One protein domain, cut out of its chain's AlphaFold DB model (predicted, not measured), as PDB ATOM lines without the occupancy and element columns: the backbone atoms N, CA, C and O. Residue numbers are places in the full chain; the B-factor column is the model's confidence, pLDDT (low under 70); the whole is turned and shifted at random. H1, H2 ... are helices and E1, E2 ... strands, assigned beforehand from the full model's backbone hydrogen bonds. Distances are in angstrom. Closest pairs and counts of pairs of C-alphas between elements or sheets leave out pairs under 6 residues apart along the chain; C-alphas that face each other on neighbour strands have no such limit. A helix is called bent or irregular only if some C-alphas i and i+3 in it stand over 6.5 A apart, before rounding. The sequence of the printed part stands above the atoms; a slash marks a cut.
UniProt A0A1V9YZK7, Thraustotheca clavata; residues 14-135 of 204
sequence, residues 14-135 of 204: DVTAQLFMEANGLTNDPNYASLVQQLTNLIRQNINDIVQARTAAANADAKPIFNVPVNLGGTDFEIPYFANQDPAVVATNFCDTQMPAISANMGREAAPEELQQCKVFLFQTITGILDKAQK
ATOM      1  N   ASP A  14      19.017 -16.866  22.689       89.38
ATOM      2  CA  ASP A  14      19.177 -15.731  23.596       89.38
ATOM      3  C   ASP A  14      19.202 -14.391  22.846       89.38
ATOM      4  O   ASP A  14      18.554 -13.428  23.259       89.38
ATOM      5  N   VAL A  15      19.904 -14.335  21.709       91.38
ATOM      6  CA  VAL A  15      19.972 -13.131  20.865       91.38
ATOM      7  C   VAL A  15      18.628 -12.885  20.180       91.38
ATOM      8  O   VAL A  15      18.144 -11.755  20.166       91.38
ATOM      9  N   THR A  16      17.977 -13.934  19.669       92.25
ATOM     10  CA  THR A  16      16.640 -13.828  19.069       92.25
ATOM     11  C   THR A  16      15.613 -13.304  20.078       92.25
ATOM     12  O   THR A  16      14.809 -12.434  19.736       92.25
ATOM     13  N   ALA A  17      15.648 -13.783  21.327       93.19
ATOM     14  CA  ALA A  17      14.761 -13.315  22.388       93.19
ATOM     15  C   ALA A  17      14.975 -11.825  22.708       93.19
ATOM     16  O   ALA A  17      14.002 -11.077  22.813       93.19
ATOM     17  N   GLN A  18      16.228 -11.375  22.813       92.31
ATOM     18  CA  GLN A  18      16.554  -9.964  23.056       92.31
ATOM     19  C   GLN A  18      16.061  -9.059  21.922       92.31
ATOM     20  O   GLN A  18      15.335  -8.100  22.182       92.31
ATOM     21  N   LEU A  19      16.362  -9.405  20.666       92.69
ATOM     22  CA  LEU A  19      15.931  -8.633  19.494       92.69
ATOM     23  C   LEU A  19      14.407  -8.545  19.386       92.69
ATOM     24  O   LEU A  19      13.864  -7.504  19.019       92.69
ATOM     25  N   PHE A  20      13.696  -9.620  19.732       93.94
ATOM     26  CA  PHE A  20      12.240  -9.597  19.783       93.94
ATOM     27  C   PHE A  20      11.730  -8.631  20.858       93.94
ATOM     28  O   PHE A  20      10.831  -7.834  20.595       93.94
ATOM     29  N   MET A  21      12.305  -8.656  22.059       92.19
ATOM     30  CA  MET A  21      11.916  -7.741  23.135       92.19
ATOM     31  C   MET A  21      12.211  -6.276  22.770       92.19
ATOM     32  O   MET A  21      11.378  -5.401  23.014       92.19
ATOM     33  N   GLU A  22      13.346  -6.013  22.119       92.38
ATOM     34  CA  GLU A  22      13.723  -4.702  21.578       92.38
ATOM     35  C   GLU A  22      12.744  -4.202  20.516       92.38
ATOM     36  O   GLU A  22      12.229  -3.088  20.629       92.38
ATOM     37  N   ALA A  23      12.423  -5.037  19.526       90.62
ATOM     38  CA  ALA A  23      11.509  -4.692  18.439       90.62
ATOM     39  C   ALA A  23      10.090  -4.358  18.931       90.62
ATOM     40  O   ALA A  23       9.366  -3.609  18.275       90.62
ATOM     41  N   ASN A  24       9.703  -4.884  20.095       90.50
ATOM     42  CA  ASN A  24       8.409  -4.631  20.726       90.50
ATOM     43  C   ASN A  24       8.458  -3.535  21.808       90.50
ATOM     44  O   ASN A  24       7.461  -3.302  22.489       90.50
ATOM     45  N   GLY A  25       9.598  -2.852  21.975       90.50
ATOM     46  CA  GLY A  25       9.754  -1.749  22.928       90.50
ATOM     47  C   GLY A  25       9.748  -2.176  24.399       90.50
ATOM     48  O   GLY A  25       9.463  -1.356  25.270       90.50
ATOM     49  N   LEU A  26      10.054  -3.443  24.691       90.81
ATOM     50  CA  LEU A  26       9.997  -4.029  26.036       90.81
ATOM     51  C   LEU A  26      11.327  -3.940  26.803       90.81
ATOM     52  O   LEU A  26      11.442  -4.473  27.902       90.81
ATOM     53  N   THR A  27      12.333  -3.252  26.264       89.38
ATOM     54  CA  THR A  27      13.667  -3.102  26.879       89.38
ATOM     55  C   THR A  27      13.666  -2.414  28.236       89.38
ATOM     56  O   THR A  27      14.545  -2.674  29.051       89.38
ATOM     57  N   ASN A  28      12.689  -1.544  28.488       91.00
ATOM     58  CA  ASN A  28      12.560  -0.820  29.753       91.00
ATOM     59  C   ASN A  28      11.623  -1.522  30.750       91.00
ATOM     60  O   ASN A  28      11.308  -0.946  31.792       91.00
ATOM     61  N   ASP A  29      11.140  -2.730  30.440       90.81
ATOM     62  CA  ASP A  29      10.284  -3.480  31.357       90.81
ATOM     63  C   ASP A  29      11.089  -3.899  32.605       90.81
ATOM     64  O   ASP A  29      12.173  -4.474  32.467       90.81
ATOM     65  N   PRO A  30      10.583  -3.672  33.833       92.25
ATOM     66  CA  PRO A  30      11.244  -4.125  35.060       92.25
ATOM     67  C   PRO A  30      11.537  -5.634  35.088       92.25
ATOM     68  O   PRO A  30      12.454  -6.075  35.777       92.25
ATOM     69  N   ASN A  31      10.774  -6.424  34.333       92.12
ATOM     70  CA  ASN A  31      10.902  -7.872  34.214       92.12
ATOM     71  C   ASN A  31      11.669  -8.309  32.962       92.12
ATOM     72  O   ASN A  31      11.696  -9.507  32.676       92.12
ATOM     73  N   TYR A  32      12.295  -7.386  32.223       91.69
ATOM     74  CA  TYR A  32      12.983  -7.665  30.959       91.69
ATOM     75  C   TYR A  32      13.861  -8.921  31.028       91.69
ATOM     76  O   TYR A  32      13.704  -9.829  30.219       91.69
ATOM     77  N   ALA A  33      14.718  -9.032  32.048       89.56
ATOM     78  CA  ALA A  33      15.609 -10.181  32.211       89.56
ATOM     79  C   ALA A  33      14.855 -11.515  32.377       89.56
ATOM     80  O   ALA A  33      15.244 -12.521  31.785       89.56
ATOM     81  N   SER A  34      13.761 -11.530  33.147       92.44
ATOM     82  CA  SER A  34      12.937 -12.731  33.331       92.44
ATOM     83  C   SER A  34      12.187 -13.097  32.051       92.44
ATOM     84  O   SER A  34      12.140 -14.268  31.682       92.44
ATOM     85  N   LEU A  35      11.642 -12.103  31.346       90.50
ATOM     86  CA  LEU A  35      10.924 -12.305  30.090       90.50
ATOM     87  C   LEU A  35      11.851 -12.813  28.983       90.50
ATOM     88  O   LEU A  35      11.473 -13.730  28.258       90.50
ATOM     89  N   VAL A  36      13.081 -12.292  28.898       93.06
ATOM     90  CA  VAL A  36      14.110 -12.808  27.984       93.06
ATOM     91  C   VAL A  36      14.411 -14.271  28.296       93.06
ATOM     92  O   VAL A  36      14.372 -15.089  27.388       93.06
ATOM     93  N   GLN A  37      14.630 -14.636  29.564       90.19
ATOM     94  CA  GLN A  37      14.890 -16.032  29.943       90.19
ATOM     95  C   GLN A  37      13.715 -16.964  29.610       90.19
ATOM     96  O   GLN A  37      13.916 -18.040  29.047       90.19
ATOM     97  N   GLN A  38      12.483 -16.547  29.908       88.75
ATOM     98  CA  GLN A  38      11.283 -17.315  29.566       88.75
ATOM     99  C   GLN A  38      11.162 -17.519  28.052       88.75
ATOM    100  O   GLN A  38      10.902 -18.632  27.595       88.75
ATOM    101  N   LEU A  39      11.395 -16.462  27.270       91.88
ATOM    102  CA  LEU A  39      11.324 -16.514  25.817       91.88
ATOM    103  C   LEU A  39      12.443 -17.377  25.222       91.88
ATOM    104  O   LEU A  39      12.166 -18.184  24.341       91.88
ATOM    105  N   THR A  40      13.670 -17.284  25.738       90.31
ATOM    106  CA  THR A  40      14.784 -18.167  25.362       90.31
ATOM    107  C   THR A  40      14.413 -19.634  25.572       90.31
ATOM    108  O   THR A  40      14.612 -20.453  24.673       90.31
ATOM    109  N   ASN A  41      13.847 -19.976  26.733       86.25
ATOM    110  CA  ASN A  41      13.434 -21.347  27.035       86.25
ATOM    111  C   ASN A  41      12.330 -21.823  26.084       86.25
ATOM    112  O   ASN A  41      12.410 -22.934  25.565       86.25
ATOM    113  N   LEU A  42      11.351 -20.962  25.786       90.81
ATOM    114  CA  LEU A  42      10.281 -21.267  24.838       90.81
ATOM    115  C   LEU A  42      10.811 -21.472  23.408       90.81
ATOM    116  O   LEU A  42      10.364 -22.378  22.709       90.81
ATOM    117  N   ILE A  43      11.766 -20.647  22.965       89.94
ATOM    118  CA  ILE A  43      12.414 -20.793  21.654       89.94
ATOM    119  C   ILE A  43      13.148 -22.134  21.593       89.94
ATOM    120  O   ILE A  43      12.926 -22.897  20.657       89.94
ATOM    121  N   ARG A  44      13.967 -22.457  22.602       85.88
ATOM    122  CA  ARG A  44      14.692 -23.738  22.671       85.88
ATOM    123  C   ARG A  44      13.744 -24.933  22.644       85.88
ATOM    124  O   ARG A  44      13.982 -25.873  21.894       85.88
ATOM    125  N   GLN A  45      12.653 -24.874  23.406       85.12
ATOM    126  CA  GLN A  45      11.641 -25.927  23.413       85.12
ATOM    127  C   GLN A  45      10.997 -26.105  22.031       85.12
ATOM    128  O   GLN A  45      10.992 -27.213  21.505       85.12
ATOM    129  N   ASN A  46      10.542 -25.021  21.397       87.56
ATOM    130  CA  ASN A  46       9.947 -25.092  20.060       87.56
ATOM    131  C   ASN A  46      10.935 -25.601  19.001       87.56
ATOM    132  O   ASN A  46      10.539 -26.346  18.108       87.56
ATOM    133  N   ILE A  47      12.214 -25.217  19.081       85.31
ATOM    134  CA  ILE A  47      13.258 -25.750  18.196       85.31
ATOM    135  C   ILE A  47      13.352 -27.265  18.370       85.31
ATOM    136  O   ILE A  47      13.301 -27.985  17.375       85.31
ATOM    137  N   ASN A  48      13.431 -27.749  19.612       80.12
ATOM    138  CA  ASN A  48      13.502 -29.178  19.898       80.12
ATOM    139  C   ASN A  48      12.271 -29.919  19.364       80.12
ATOM    140  O   ASN A  48      12.431 -30.937  18.695       80.12
ATOM    141  N   ASP A  49      11.067 -29.382  19.567       80.94
ATOM    142  CA  ASP A  49       9.822 -29.977  19.072       80.94
ATOM    143  C   ASP A  49       9.785 -30.034  17.534       80.94
ATOM    144  O   ASP A  49       9.425 -31.058  16.950       80.94
ATOM    145  N   ILE A  50      10.211 -28.963  16.852       81.25
ATOM    146  CA  ILE A  50      10.286 -28.910  15.383       81.25
ATOM    147  C   ILE A  50      11.327 -29.897  14.856       81.25
ATOM    148  O   ILE A  50      11.065 -30.595  13.874       81.25
ATOM    149  N   VAL A  51      12.505 -29.957  15.481       76.31
ATOM    150  CA  VAL A  51      13.568 -30.894  15.104       76.31
ATOM    151  C   VAL A  51      13.076 -32.322  15.294       76.31
ATOM    152  O   VAL A  51      13.149 -33.097  14.347       76.31
ATOM    153  N   GLN A  52      12.481 -32.656  16.441       70.81
ATOM    154  CA  GLN A  52      11.921 -33.984  16.688       70.81
ATOM    155  C   GLN A  52      10.816 -34.342  15.694       70.81
ATOM    156  O   GLN A  52      10.841 -35.436  15.139       70.81
ATOM    157  N   ALA A  53       9.890 -33.426  15.400       73.75
ATOM    158  CA  ALA A  53       8.832 -33.659  14.420       73.75
ATOM    159  C   ALA A  53       9.395 -33.875  13.007       73.75
ATOM    160  O   ALA A  53       8.943 -34.764  12.287       73.75
ATOM    161  N   ARG A  54      10.416 -33.104  12.610       74.75
ATOM    162  CA  ARG A  54      11.111 -33.284  11.326       74.75
ATOM    163  C   ARG A  54      11.894 -34.590  11.279       74.75
ATOM    164  O   ARG A  54      11.850 -35.265  10.259       74.75
ATOM    165  N   THR A  55      12.580 -34.963  12.356       66.94
ATOM    166  CA  THR A  55      13.300 -36.238  12.453       66.94
ATOM    167  C   THR A  55      12.326 -37.414  12.421       66.94
ATOM    168  O   THR A  55      12.561 -38.368  11.689       66.94
ATOM    169  N   ALA A  56      11.200 -37.335  13.131       66.56
ATOM    170  CA  ALA A  56      10.151 -38.350  13.099       66.56
ATOM    171  C   ALA A  56       9.511 -38.469  11.709       66.56
ATOM    172  O   ALA A  56       9.307 -39.579  11.234       66.56
ATOM    173  N   ALA A  57       9.255 -37.349  11.026       69.88
ATOM    174  CA  ALA A  57       8.722 -37.351   9.664       69.88
ATOM    175  C   ALA A  57       9.735 -37.884   8.635       69.88
ATOM    176  O   ALA A  57       9.364 -38.654   7.754       69.88
ATOM    177  N   ALA A  58      11.016 -37.520   8.757       67.06
ATOM    178  CA  ALA A  58      12.087 -38.030   7.899       67.06
ATOM    179  C   ALA A  58      12.336 -39.534   8.105       67.06
ATOM    180  O   ALA A  58      12.743 -40.224   7.174       67.06
ATOM    181  N   ASN A  59      12.054 -40.035   9.309       65.88
ATOM    182  CA  ASN A  59      12.251 -41.428   9.686       65.88
ATOM    183  C   ASN A  59      10.948 -42.241   9.743       65.88
ATOM    184  O   ASN A  59      10.985 -43.382  10.194       65.88
ATOM    185  N   ALA A  60       9.812 -41.699   9.286       66.19
ATOM    186  CA  ALA A  60       8.503 -42.353   9.399       66.19
ATOM    187  C   ALA A  60       8.454 -43.721   8.690       66.19
ATOM    188  O   ALA A  60       7.783 -44.634   9.164       66.19
ATOM    189  N   ASP A  61       9.228 -43.869   7.609       66.75
ATOM    190  CA  ASP A  61       9.403 -45.118   6.857       66.75
ATOM    191  C   ASP A  61      10.812 -45.725   7.018       66.75
ATOM    192  O   ASP A  61      11.126 -46.767   6.436       66.75
ATOM    193  N   ALA A  62      11.694 -45.080   7.789       68.69
ATOM    194  CA  ALA A  62      13.058 -45.551   7.989       68.69
ATOM    195  C   ALA A  62      13.088 -46.610   9.094       68.69
ATOM    196  O   ALA A  62      12.601 -46.400  10.202       68.69
ATOM    197  N   LYS A  63      13.707 -47.759   8.817       76.50
ATOM    198  CA  LYS A  63      13.983 -48.756   9.852       76.50
ATOM    199  C   LYS A  63      15.215 -48.313  10.656       76.50
ATOM    200  O   LYS A  63      16.232 -48.000  10.028       76.50
ATOM    201  N   PRO A  64      15.172 -48.297  12.003       84.31
ATOM    202  CA  PRO A  64      16.362 -48.031  12.802       84.31
ATOM    203  C   PRO A  64      17.426 -49.094  12.514       84.31
ATOM    204  O   PRO A  64      17.110 -50.272  12.325       84.31
ATOM    205  N   ILE A  65      18.687 -48.669  12.463       83.44
ATOM    206  CA  ILE A  65      19.817 -49.575  12.232       83.44
ATOM    207  C   ILE A  65      20.198 -50.333  13.508       83.44
ATOM    208  O   ILE A  65      20.649 -51.470  13.425       83.44
ATOM    209  N   PHE A  66      19.968 -49.732  14.676       85.56
ATOM    210  CA  PHE A  66      20.009 -50.373  15.990       85.56
ATOM    211  C   PHE A  66      19.260 -49.509  17.013       85.56
ATOM    212  O   PHE A  66      18.995 -48.329  16.768       85.56
ATOM    213  N   ASN A  67      18.947 -50.097  18.168       87.75
ATOM    214  CA  ASN A  67      18.435 -49.372  19.328       87.75
ATOM    215  C   ASN A  67      19.558 -49.237  20.354       87.75
ATOM    216  O   ASN A  67      20.249 -50.211  20.647       87.75
ATOM    217  N   VAL A  68      19.748 -48.035  20.890       89.62
ATOM    218  CA  VAL A  68      20.736 -47.761  21.935       89.62
ATOM    219  C   VAL A  68      20.073 -48.014  23.289       89.62
ATOM    220  O   VAL A  68      19.154 -47.266  23.635       89.62
ATOM    221  N   PRO A  69      20.505 -49.029  24.057       86.44
ATOM    222  CA  PRO A  69      20.038 -49.215  25.420       86.44
ATOM    223  C   PRO A  69      20.737 -48.211  26.336       86.44
ATOM    224  O   PRO A  69      21.965 -48.109  26.357       86.44
ATOM    225  N   VAL A  70      19.951 -47.457  27.094       88.25
ATOM    226  CA  VAL A  70      20.443 -46.389  27.962       88.25
ATOM    227  C   VAL A  70      19.760 -46.491  29.314       88.25
ATOM    228  O   VAL A  70      18.540 -46.415  29.386       88.25
ATOM    229  N   ASN A  71      20.542 -46.597  30.387       86.69
ATOM    230  CA  ASN A  71      20.026 -46.493  31.747       86.69
ATOM    231  C   ASN A  71      20.372 -45.116  32.323       86.69
ATOM    232  O   ASN A  71      21.548 -44.786  32.480       86.69
ATOM    233  N   LEU A  72      19.355 -44.313  32.643       83.44
ATOM    234  CA  LEU A  72      19.526 -43.019  33.307       83.44
ATOM    235  C   LEU A  72      18.711 -42.992  34.593       83.44
ATOM    236  O   LEU A  72      17.485 -43.072  34.571       83.44
ATOM    237  N   GLY A  73      19.401 -42.879  35.728       75.31
ATOM    238  CA  GLY A  73      18.746 -42.794  37.034       75.31
ATOM    239  C   GLY A  73      17.848 -43.995  37.345       75.31
ATOM    240  O   GLY A  73      16.823 -43.823  37.997       75.31
ATOM    241  N   GLY A  74      18.196 -45.189  36.847       80.19
ATOM    242  CA  GLY A  74      17.405 -46.409  37.024       80.19
ATOM    243  C   GLY A  74      16.235 -46.569  36.049       80.19
ATOM    244  O   GLY A  74      15.475 -47.520  36.196       80.19
ATOM    245  N   THR A  75      16.085 -45.675  35.067       82.38
ATOM    246  CA  THR A  75      15.109 -45.820  33.978       82.38
ATOM    247  C   THR A  75      15.816 -46.282  32.710       82.38
ATOM    248  O   THR A  75      16.784 -45.647  32.285       82.38
ATOM    249  N   ASP A  76      15.321 -47.366  32.116       86.81
ATOM    250  CA  ASP A  76      15.808 -47.881  30.840       86.81
ATOM    251  C   ASP A  76      15.089 -47.203  29.671       86.81
ATOM    252  O   ASP A  76      13.861 -47.098  29.636       86.81
ATOM    253  N   PHE A  77      15.874 -46.764  28.697       88.25
ATOM    254  CA  PHE A  77      15.422 -46.161  27.457       88.25
ATOM    255  C   PHE A  77      16.017 -46.922  26.277       88.25
ATOM    256  O   PHE A  77      17.202 -47.260  26.276       88.25
ATOM    257  N   GLU A  78      15.203 -47.139  25.249       88.81
ATOM    258  CA  GLU A  78      15.657 -47.634  23.952       88.81
ATOM    259  C   GLU A  78      15.574 -46.500  22.934       88.81
ATOM    260  O   GLU A  78      14.486 -46.057  22.562       88.81
ATOM    261  N   ILE A  79      16.731 -46.006  22.498       89.81
ATOM    262  CA  ILE A  79      16.798 -44.888  21.556       89.81
ATOM    263  C   ILE A  79      16.993 -45.452  20.148       89.81
ATOM    264  O   ILE A  79      18.057 -46.018  19.875       89.81
ATOM    265  N   PRO A  80      16.017 -45.313  19.234       88.38
ATOM    266  CA  PRO A  80      16.190 -45.759  17.861       88.38
ATOM    267  C   PRO A  80      17.226 -44.877  17.159       88.38
ATOM    268  O   PRO A  80      17.070 -43.656  17.086       88.38
ATOM    269  N   TYR A  81      18.278 -45.501  16.634       87.69
ATOM    270  CA  TYR A  81      19.321 -44.827  15.871       87.69
ATOM    271  C   TYR A  81      19.164 -45.137  14.382       87.69
ATOM    272  O   TYR A  81      19.004 -46.295  13.983       87.69
ATOM    273  N   PHE A  82      19.214 -44.106  13.544       88.12
ATOM    274  CA  PHE A  82      18.997 -44.208  12.102       88.12
ATOM    275  C   PHE A  82      20.284 -43.934  11.321       88.12
ATOM    276  O   PHE A  82      21.223 -43.298  11.807       88.12
ATOM    277  N   ALA A  83      20.335 -44.421  10.081       80.31
ATOM    278  CA  ALA A  83      21.483 -44.211   9.207       80.31
ATOM    279  C   ALA A  83      21.772 -42.711   9.002       80.31
ATOM    280  O   ALA A  83      20.855 -41.912   8.815       80.31
ATOM    281  N   ASN A  84      23.059 -42.351   8.987       77.81
ATOM    282  CA  ASN A  84      23.566 -40.986   8.768       77.81
ATOM    283  C   ASN A  84      23.187 -39.944   9.835       77.81
ATOM    284  O   ASN A  84      23.379 -38.751   9.607       77.81
ATOM    285  N   GLN A  85      22.671 -40.358  10.995       83.56
ATOM    286  CA  GLN A  85      22.545 -39.445  12.129       83.56
ATOM    287  C   GLN A  85      23.924 -39.086  12.698       83.56
ATOM    288  O   GLN A  85      24.870 -39.868  12.594       83.56
ATOM    289  N   ASP A  86      24.029 -37.899  13.295       85.25
ATOM    290  CA  ASP A  86      25.196 -37.495  14.078       85.25
ATOM    291  C   ASP A  86      24.999 -37.946  15.543       85.25
ATOM    292  O   ASP A  86      24.037 -37.503  16.187       85.25
ATOM    293  N   PRO A  87      25.888 -38.795  16.098       87.81
ATOM    294  CA  PRO A  87      25.818 -39.246  17.487       87.81
ATOM    295  C   PRO A  87      25.730 -38.113  18.515       87.81
ATOM    296  O   PRO A  87      25.028 -38.249  19.517       87.81
ATOM    297  N   ALA A  88      26.419 -36.992  18.285       85.50
ATOM    298  CA  ALA A  88      26.437 -35.862  19.209       85.50
ATOM    299  C   ALA A  88      25.089 -35.131  19.226       85.50
ATOM    300  O   ALA A  88      24.621 -34.713  20.289       85.50
ATOM    301  N   VAL A  89      24.434 -35.024  18.067       84.44
ATOM    302  CA  VAL A  89      23.096 -34.428  17.944       84.44
ATOM    303  C   VAL A  89      22.051 -35.325  18.602       84.44
ATOM    304  O   VAL A  89      21.237 -34.836  19.384       84.44
ATOM    305  N   VAL A  90      22.103 -36.640  18.360       88.69
ATOM    306  CA  VAL A  90      21.195 -37.607  19.005       88.69
ATOM    307  C   VAL A  90      21.350 -37.561  20.526       88.69
ATOM    308  O   VAL A  90      20.350 -37.454  21.239       88.69
ATOM    309  N   ALA A  91      22.590 -37.566  21.023       89.50
ATOM    310  CA  ALA A  91      22.871 -37.493  22.451       89.50
ATOM    311  C   ALA A  91      22.354 -36.195  23.086       89.50
ATOM    312  O   ALA A  91      21.724 -36.221  24.143       89.50
ATOM    313  N   THR A  92      22.582 -35.063  22.416       86.75
ATOM    314  CA  THR A  92      22.136 -33.745  22.879       86.75
ATOM    315  C   THR A  92      20.618 -33.678  22.972       86.75
ATOM    316  O   THR A  92      20.093 -33.399  24.049       86.75
ATOM    317  N   ASN A  93      19.917 -34.017  21.888       85.88
ATOM    318  CA  ASN A  93      18.458 -33.945  21.827       85.88
ATOM    319  C   ASN A  93      17.802 -34.842  22.878       85.88
ATOM    320  O   ASN A  93      16.855 -34.427  23.550       85.88
ATOM    321  N   PHE A  94      18.307 -36.066  23.037       90.94
ATOM    322  CA  PHE A  94      17.773 -37.000  24.017       90.94
ATOM    323  C   PHE A  94      17.984 -36.495  25.449       90.94
ATOM    324  O   PHE A  94      17.021 -36.399  26.209       90.94
ATOM    325  N   CYS A  95      19.211 -36.112  25.809       90.88
ATOM    326  CA  CYS A  95      19.524 -35.658  27.163       90.88
ATOM    327  C   CYS A  95      18.805 -34.352  27.526       90.88
ATOM    328  O   CYS A  95      18.264 -34.257  28.623       90.88
ATOM    329  N   ASP A  96      18.726 -33.381  26.611       86.31
ATOM    330  CA  ASP A  96      18.013 -32.116  26.848       86.31
ATOM    331  C   ASP A  96      16.507 -32.337  27.063       86.31
ATOM    332  O   ASP A  96      15.870 -31.596  27.810       86.31
ATOM    333  N   THR A  97      15.944 -33.386  26.458       85.56
ATOM    334  CA  THR A  97      14.524 -33.736  26.604       85.56
ATOM    335  C   THR A  97      14.258 -34.541  27.877       85.56
ATOM    336  O   THR A  97      13.303 -34.263  28.600       85.56
ATOM    337  N   GLN A  98      15.080 -35.554  28.163       87.44
ATOM    338  CA  GLN A  98      14.795 -36.524  29.224       87.44
ATOM    339  C   GLN A  98      15.307 -36.088  30.598       87.44
ATOM    340  O   GLN A  98      14.645 -36.348  31.602       87.44
ATOM    341  N   MET A  99      16.450 -35.398  30.678       86.81
ATOM    342  CA  MET A  99      17.053 -35.026  31.965       86.81
ATOM    343  C   MET A  99      16.141 -34.163  32.851       86.81
ATOM    344  O   MET A  99      16.051 -34.468  34.040       86.81
ATOM    345  N   PRO A 100      15.414 -33.147  32.337       84.31
ATOM    346  CA  PRO A 100      14.484 -32.381  33.165       84.31
ATOM    347  C   PRO A 100      13.390 -33.254  33.791       84.31
ATOM    348  O   PRO A 100      13.092 -33.111  34.976       84.31
ATOM    349  N   ALA A 101      12.830 -34.195  33.025       82.38
ATOM    350  CA  ALA A 101      11.797 -35.110  33.505       82.38
ATOM    351  C   ALA A 101      12.348 -36.110  34.538       82.38
ATOM    352  O   ALA A 101      11.732 -36.340  35.577       82.38
ATOM    353  N   ILE A 102      13.536 -36.663  34.282       85.44
ATOM    354  CA  ILE A 102      14.225 -37.600  35.177       85.44
ATOM    355  C   ILE A 102      14.561 -36.929  36.514       85.44
ATOM    356  O   ILE A 102      14.279 -37.487  37.576       85.44
ATOM    357  N   SER A 103      15.116 -35.718  36.485       84.38
ATOM    358  CA  SER A 103      15.447 -34.978  37.703       84.38
ATOM    359  C   SER A 103      14.195 -34.570  38.478       84.38
ATOM    360  O   SER A 103      14.154 -34.755  39.698       84.38
ATOM    361  N   ALA A 104      13.138 -34.131  37.784       83.12
ATOM    362  CA  ALA A 104      11.856 -33.815  38.411       83.12
ATOM    363  C   ALA A 104      11.253 -35.030  39.138       83.12
ATOM    364  O   ALA A 104      10.779 -34.893  40.266       83.12
ATOM    365  N   ASN A 105      11.350 -36.233  38.557       83.62
ATOM    366  CA  ASN A 105      10.909 -37.477  39.200       83.62
ATOM    367  C   ASN A 105      11.704 -37.816  40.474       83.62
ATOM    368  O   ASN A 105      11.188 -38.496  41.360       83.62
ATOM    369  N   MET A 106      12.938 -37.320  40.598       82.44
ATOM    370  CA  MET A 106      13.764 -37.436  41.807       82.44
ATOM    371  C   MET A 106      13.595 -36.255  42.778       82.44
ATOM    372  O   MET A 106      14.301 -36.188  43.783       82.44
ATOM    373  N   GLY A 107      12.685 -35.316  42.497       84.38
ATOM    374  CA  GLY A 107      12.437 -34.147  43.340       84.38
ATOM    375  C   GLY A 107      13.561 -33.107  43.321       84.38
ATOM    376  O   GLY A 107      13.742 -32.394  44.307       84.38
ATOM    377  N   ARG A 108      14.334 -33.026  42.230       85.75
ATOM    378  CA  ARG A 108      15.445 -32.073  42.066       85.75
ATOM    379  C   ARG A 108      15.490 -31.483  40.658       85.75
ATOM    380  O   ARG A 108      14.871 -32.002  39.737       85.75
ATOM    381  N   GLU A 109      16.246 -30.410  40.475       78.75
ATOM    382  CA  GLU A 109      16.529 -29.872  39.140       78.75
ATOM    383  C   GLU A 109      17.740 -30.582  38.525       78.75
ATOM    384  O   GLU A 109      18.632 -31.042  39.241       78.75
ATOM    385  N   ALA A 110      17.760 -30.710  37.196       78.31
ATOM    386  CA  ALA A 110      18.909 -31.264  36.488       78.31
ATOM    387  C   ALA A 110      20.083 -30.285  36.571       78.31
ATOM    388  O   ALA A 110      19.983 -29.159  36.079       78.31
ATOM    389  N   ALA A 111      21.192 -30.707  37.180       84.31
ATOM    390  CA  ALA A 111      22.383 -29.872  37.218       84.31
ATOM    391  C   ALA A 111      23.049 -29.828  35.822       84.31
ATOM    392  O   ALA A 111      23.034 -30.836  35.103       84.31
ATOM    393  N   PRO A 112      23.659 -28.696  35.418       82.81
ATOM    394  CA  PRO A 112      24.349 -28.578  34.130       82.81
ATOM    395  C   PRO A 112      25.412 -29.661  33.911       82.81
ATOM    396  O   PRO A 112      25.593 -30.151  32.795       82.81
ATOM    397  N   GLU A 113      26.090 -30.073  34.981       86.88
ATOM    398  CA  GLU A 113      27.107 -31.119  34.953       86.88
ATOM    399  C   GLU A 113      26.504 -32.486  34.617       86.88
ATOM    400  O   GLU A 113      27.095 -33.247  33.855       86.88
ATOM    401  N   GLU A 114      25.314 -32.792  35.133       86.31
ATOM    402  CA  GLU A 114      24.615 -34.055  34.870       86.31
ATOM    403  C   GLU A 114      24.113 -34.120  33.436       86.31
ATOM    404  O   GLU A 114      24.211 -35.155  32.777       86.31
ATOM    405  N   LEU A 115      23.621 -32.990  32.930       87.69
ATOM    406  CA  LEU A 115      23.236 -32.864  31.535       87.69
ATOM    407  C   LEU A 115      24.443 -33.098  30.618       87.69
ATOM    408  O   LEU A 115      24.347 -33.839  29.640       87.69
ATOM    409  N   GLN A 116      25.598 -32.525  30.962       88.00
ATOM    410  CA  GLN A 116      26.830 -32.739  30.210       88.00
ATOM    411  C   GLN A 116      27.321 -34.190  30.302       88.00
ATOM    412  O   GLN A 116      27.744 -34.757  29.295       88.00
ATOM    413  N   GLN A 117      27.236 -34.817  31.478       89.50
ATOM    414  CA  GLN A 117      27.584 -36.228  31.661       89.50
ATOM    415  C   GLN A 117      26.675 -37.150  30.847       89.50
ATOM    416  O   GLN A 117      27.182 -38.056  30.192       89.50
ATOM    417  N   CYS A 118      25.365 -36.882  30.819       90.75
ATOM    418  CA  CYS A 118      24.417 -37.604  29.973       90.75
ATOM    419  C   CYS A 118      24.837 -37.533  28.499       90.75
ATOM    420  O   CYS A 118      24.941 -38.565  27.836       90.75
ATOM    421  N   LYS A 119      25.150 -36.326  28.001       91.00
ATOM    422  CA  LYS A 119      25.566 -36.110  26.606       91.00
ATOM    423  C   LYS A 119      26.829 -36.891  26.264       91.00
ATOM    424  O   LYS A 119      26.874 -37.561  25.236       91.00
ATOM    425  N   VAL A 120      27.841 -36.834  27.131       91.81
ATOM    426  CA  VAL A 120      29.111 -37.550  26.931       91.81
ATOM    427  C   VAL A 120      28.902 -39.060  26.961       91.81
ATOM    428  O   VAL A 120      29.384 -39.750  26.066       91.81
ATOM    429  N   PHE A 121      28.169 -39.564  27.956       91.75
ATOM    430  CA  PHE A 121      27.869 -40.987  28.086       91.75
ATOM    431  C   PHE A 121      27.159 -41.510  26.839       91.75
ATOM    432  O   PHE A 121      27.637 -42.449  26.206       91.75
ATOM    433  N   LEU A 122      26.070 -40.854  26.435       92.81
ATOM    434  CA  LEU A 122      25.266 -41.296  25.305       92.81
ATOM    435  C   LEU A 122      26.032 -41.197  23.981       92.81
ATOM    436  O   LEU A 122      25.980 -42.122  23.171       92.81
ATOM    437  N   PHE A 123      26.807 -40.127  23.784       91.50
ATOM    438  CA  PHE A 123      27.705 -40.014  22.637       91.50
ATOM    439  C   PHE A 123      28.676 -41.201  22.571       91.50
ATOM    440  O   PHE A 123      28.759 -41.853  21.534       91.50
ATOM    441  N   GLN A 124      29.353 -41.522  23.679       90.69
ATOM    442  CA  GLN A 124      30.294 -42.644  23.757       90.69
ATOM    443  C   GLN A 124      29.620 -44.001  23.530       90.69
ATOM    444  O   GLN A 124      30.209 -44.882  22.908       90.69
ATOM    445  N   THR A 125      28.393 -44.186  24.022       90.44
ATOM    446  CA  THR A 125      27.624 -45.409  23.770       90.44
ATOM    447  C   THR A 125      27.341 -45.569  22.279       90.44
ATOM    448  O   THR A 125      27.624 -46.624  21.714       90.44
ATOM    449  N   ILE A 126      26.839 -44.519  21.623       90.19
ATOM    450  CA  ILE A 126      26.510 -44.555  20.193       90.19
ATOM    451  C   ILE A 126      27.770 -44.778  19.354       90.19
ATOM    452  O   ILE A 126      27.782 -45.665  18.503       90.19
ATOM    453  N   THR A 127      28.844 -44.018  19.594       89.44
ATOM    454  CA  THR A 127      30.092 -44.183  18.834       89.44
ATOM    455  C   THR A 127      30.727 -45.545  19.075       89.44
ATOM    456  O   THR A 127      31.196 -46.158  18.126       89.44
ATOM    457  N   GLY A 128      30.667 -46.077  20.298       87.75
ATOM    458  CA  GLY A 128      31.131 -47.429  20.598       87.75
ATOM    459  C   GLY A 128      30.366 -48.507  19.823       87.75
ATOM    460  O   GLY A 128      30.980 -49.450  19.328       87.75
ATOM    461  N   ILE A 129      29.044 -48.364  19.672       86.44
ATOM    462  CA  ILE A 129      28.229 -49.274  18.849       86.44
ATOM    463  C   ILE A 129      28.589 -49.126  17.362       86.44
ATOM    464  O   ILE A 129      28.763 -50.130  16.673       86.44
ATOM    465  N   LEU A 130      28.757 -47.896  16.867       85.06
ATOM    466  CA  LEU A 130      29.140 -47.631  15.475       85.06
ATOM    467  C   LEU A 130      30.539 -48.165  15.141       85.06
ATOM    468  O   LEU A 130      30.722 -48.770  14.088       85.06
ATOM    469  N   ASP A 131      31.506 -48.005  16.041       83.56
ATOM    470  CA  ASP A 131      32.866 -48.522  15.881       83.56
ATOM    471  C   ASP A 131      32.884 -50.054  15.850       83.56
ATOM    472  O   ASP A 131      33.592 -50.650  15.034       83.56
ATOM    473  N   LYS A 132      32.078 -50.701  16.707       76.06
ATOM    474  CA  LYS A 132      31.865 -52.158  16.678       76.06
ATOM    475  C   LYS A 132      31.200 -52.610  15.377       76.06
ATOM    476  O   LYS A 132      31.561 -53.653  14.849       76.06
ATOM    477  N   ALA A 133      30.277 -51.821  14.830       68.94
ATOM    478  CA  ALA A 133      29.630 -52.118  13.553       68.94
ATOM    479  C   ALA A 133      30.566 -51.925  12.340       68.94
ATOM    480  O   ALA A 133      30.394 -52.593  11.322       68.94
ATOM    481  N   GLN A 134      31.554 -51.025  12.426       60.22
ATOM    482  CA  GLN A 134      32.501 -50.720  11.341       60.22
ATOM    483  C   GLN A 134      33.755 -51.598  11.334       60.22
ATOM    484  O   GLN A 134      34.415 -51.716  10.301       60.22
ATOM    485  N   LYS A 135      34.098 -52.223  12.462       50.53
ATOM    486  CA  LYS A 135      35.149 -53.237  12.542       50.53
ATOM    487  C   LYS A 135      34.493 -54.617  12.490       50.53
ATOM    488  O   LYS A 135      34.087 -55.110  13.539       50.53
TER     489      LYS A 135
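AT A GLANCE: This is residues 14 to 135 of the 204 residues of a protein of Thraustotheca clavata (UniProt A0A1V9YZK7). A two-strand hairpin, E1 and E2, packs on a pair of helices, H3 and H4, to make a head; the long helix H2 reaches from this head to the other end, where short H1 folds back on it. The printed part has 122 residues with four named helices and two named strands, in the order H1 H2 E1 E2 H3 H4; the sheet, E1 - E2, is antiparallel and the class is mostly helix. The whole is loose and elongated, with a radius of gyration of the C-alphas of 17.8 A and spans of 59 by 34 by 22 A.

IN THESE COORDINATES: Find C-alpha 66 at (20.009, -50.373, 15.990), where E1, residues 66 to 72, begins; E2 is residues 75 to 81. H3, residues 87 to 105, spans 26.4 A and is only just irregular, C-alphas 97 and 100 being 6.7 A apart, with a kink of 34 degrees near residue 98. H4, residues 112 to 134, runs 32.8 A to C-alpha 134 at (32.501, -50.720, 11.341). H2, residues 32 to 58, runs 38.1 A. H1, residues 14 to 23, begins at (19.177, -15.731, 23.596).

HOW THE PARTS SIT: In the hairpin E1 and E2, look for N 70 and O 77, 2.9 A apart, within hydrogen-bond range. E2 and H3 are near each other, with 8 pairs of C-alphas within 10 A. The closest C-alphas of E1 and H4, Val 68 and Ile 126, are 6.8 A apart. H3 and H4, a helical hairpin, touch at Ala 91 and Lys 119, their closest C-alphas, 5.1 A apart, at a steep tilt of 43 degrees, opposite ways. H2 and H3 are close but not clearly touching, the closest C-alphas, Asn 48 and Asn 93, being 7.1 A apart. H1 touches H2, residues 32 to 43 alone, closest at the C-alphas of Asp 14 and Thr 40, 5.3 A. Every O i to N i+4 pair is within hydrogen-bond range in H1, H2 and H4; in H3, 13 of 15 are.

THE WHOLE: The C-alphas farthest apart, Asn 28 and Lys 135, are 59.6 A apart. The printed part has no cut, and no link is long. Residues 55 to 62 and 133 to 135 have pLDDT under 70.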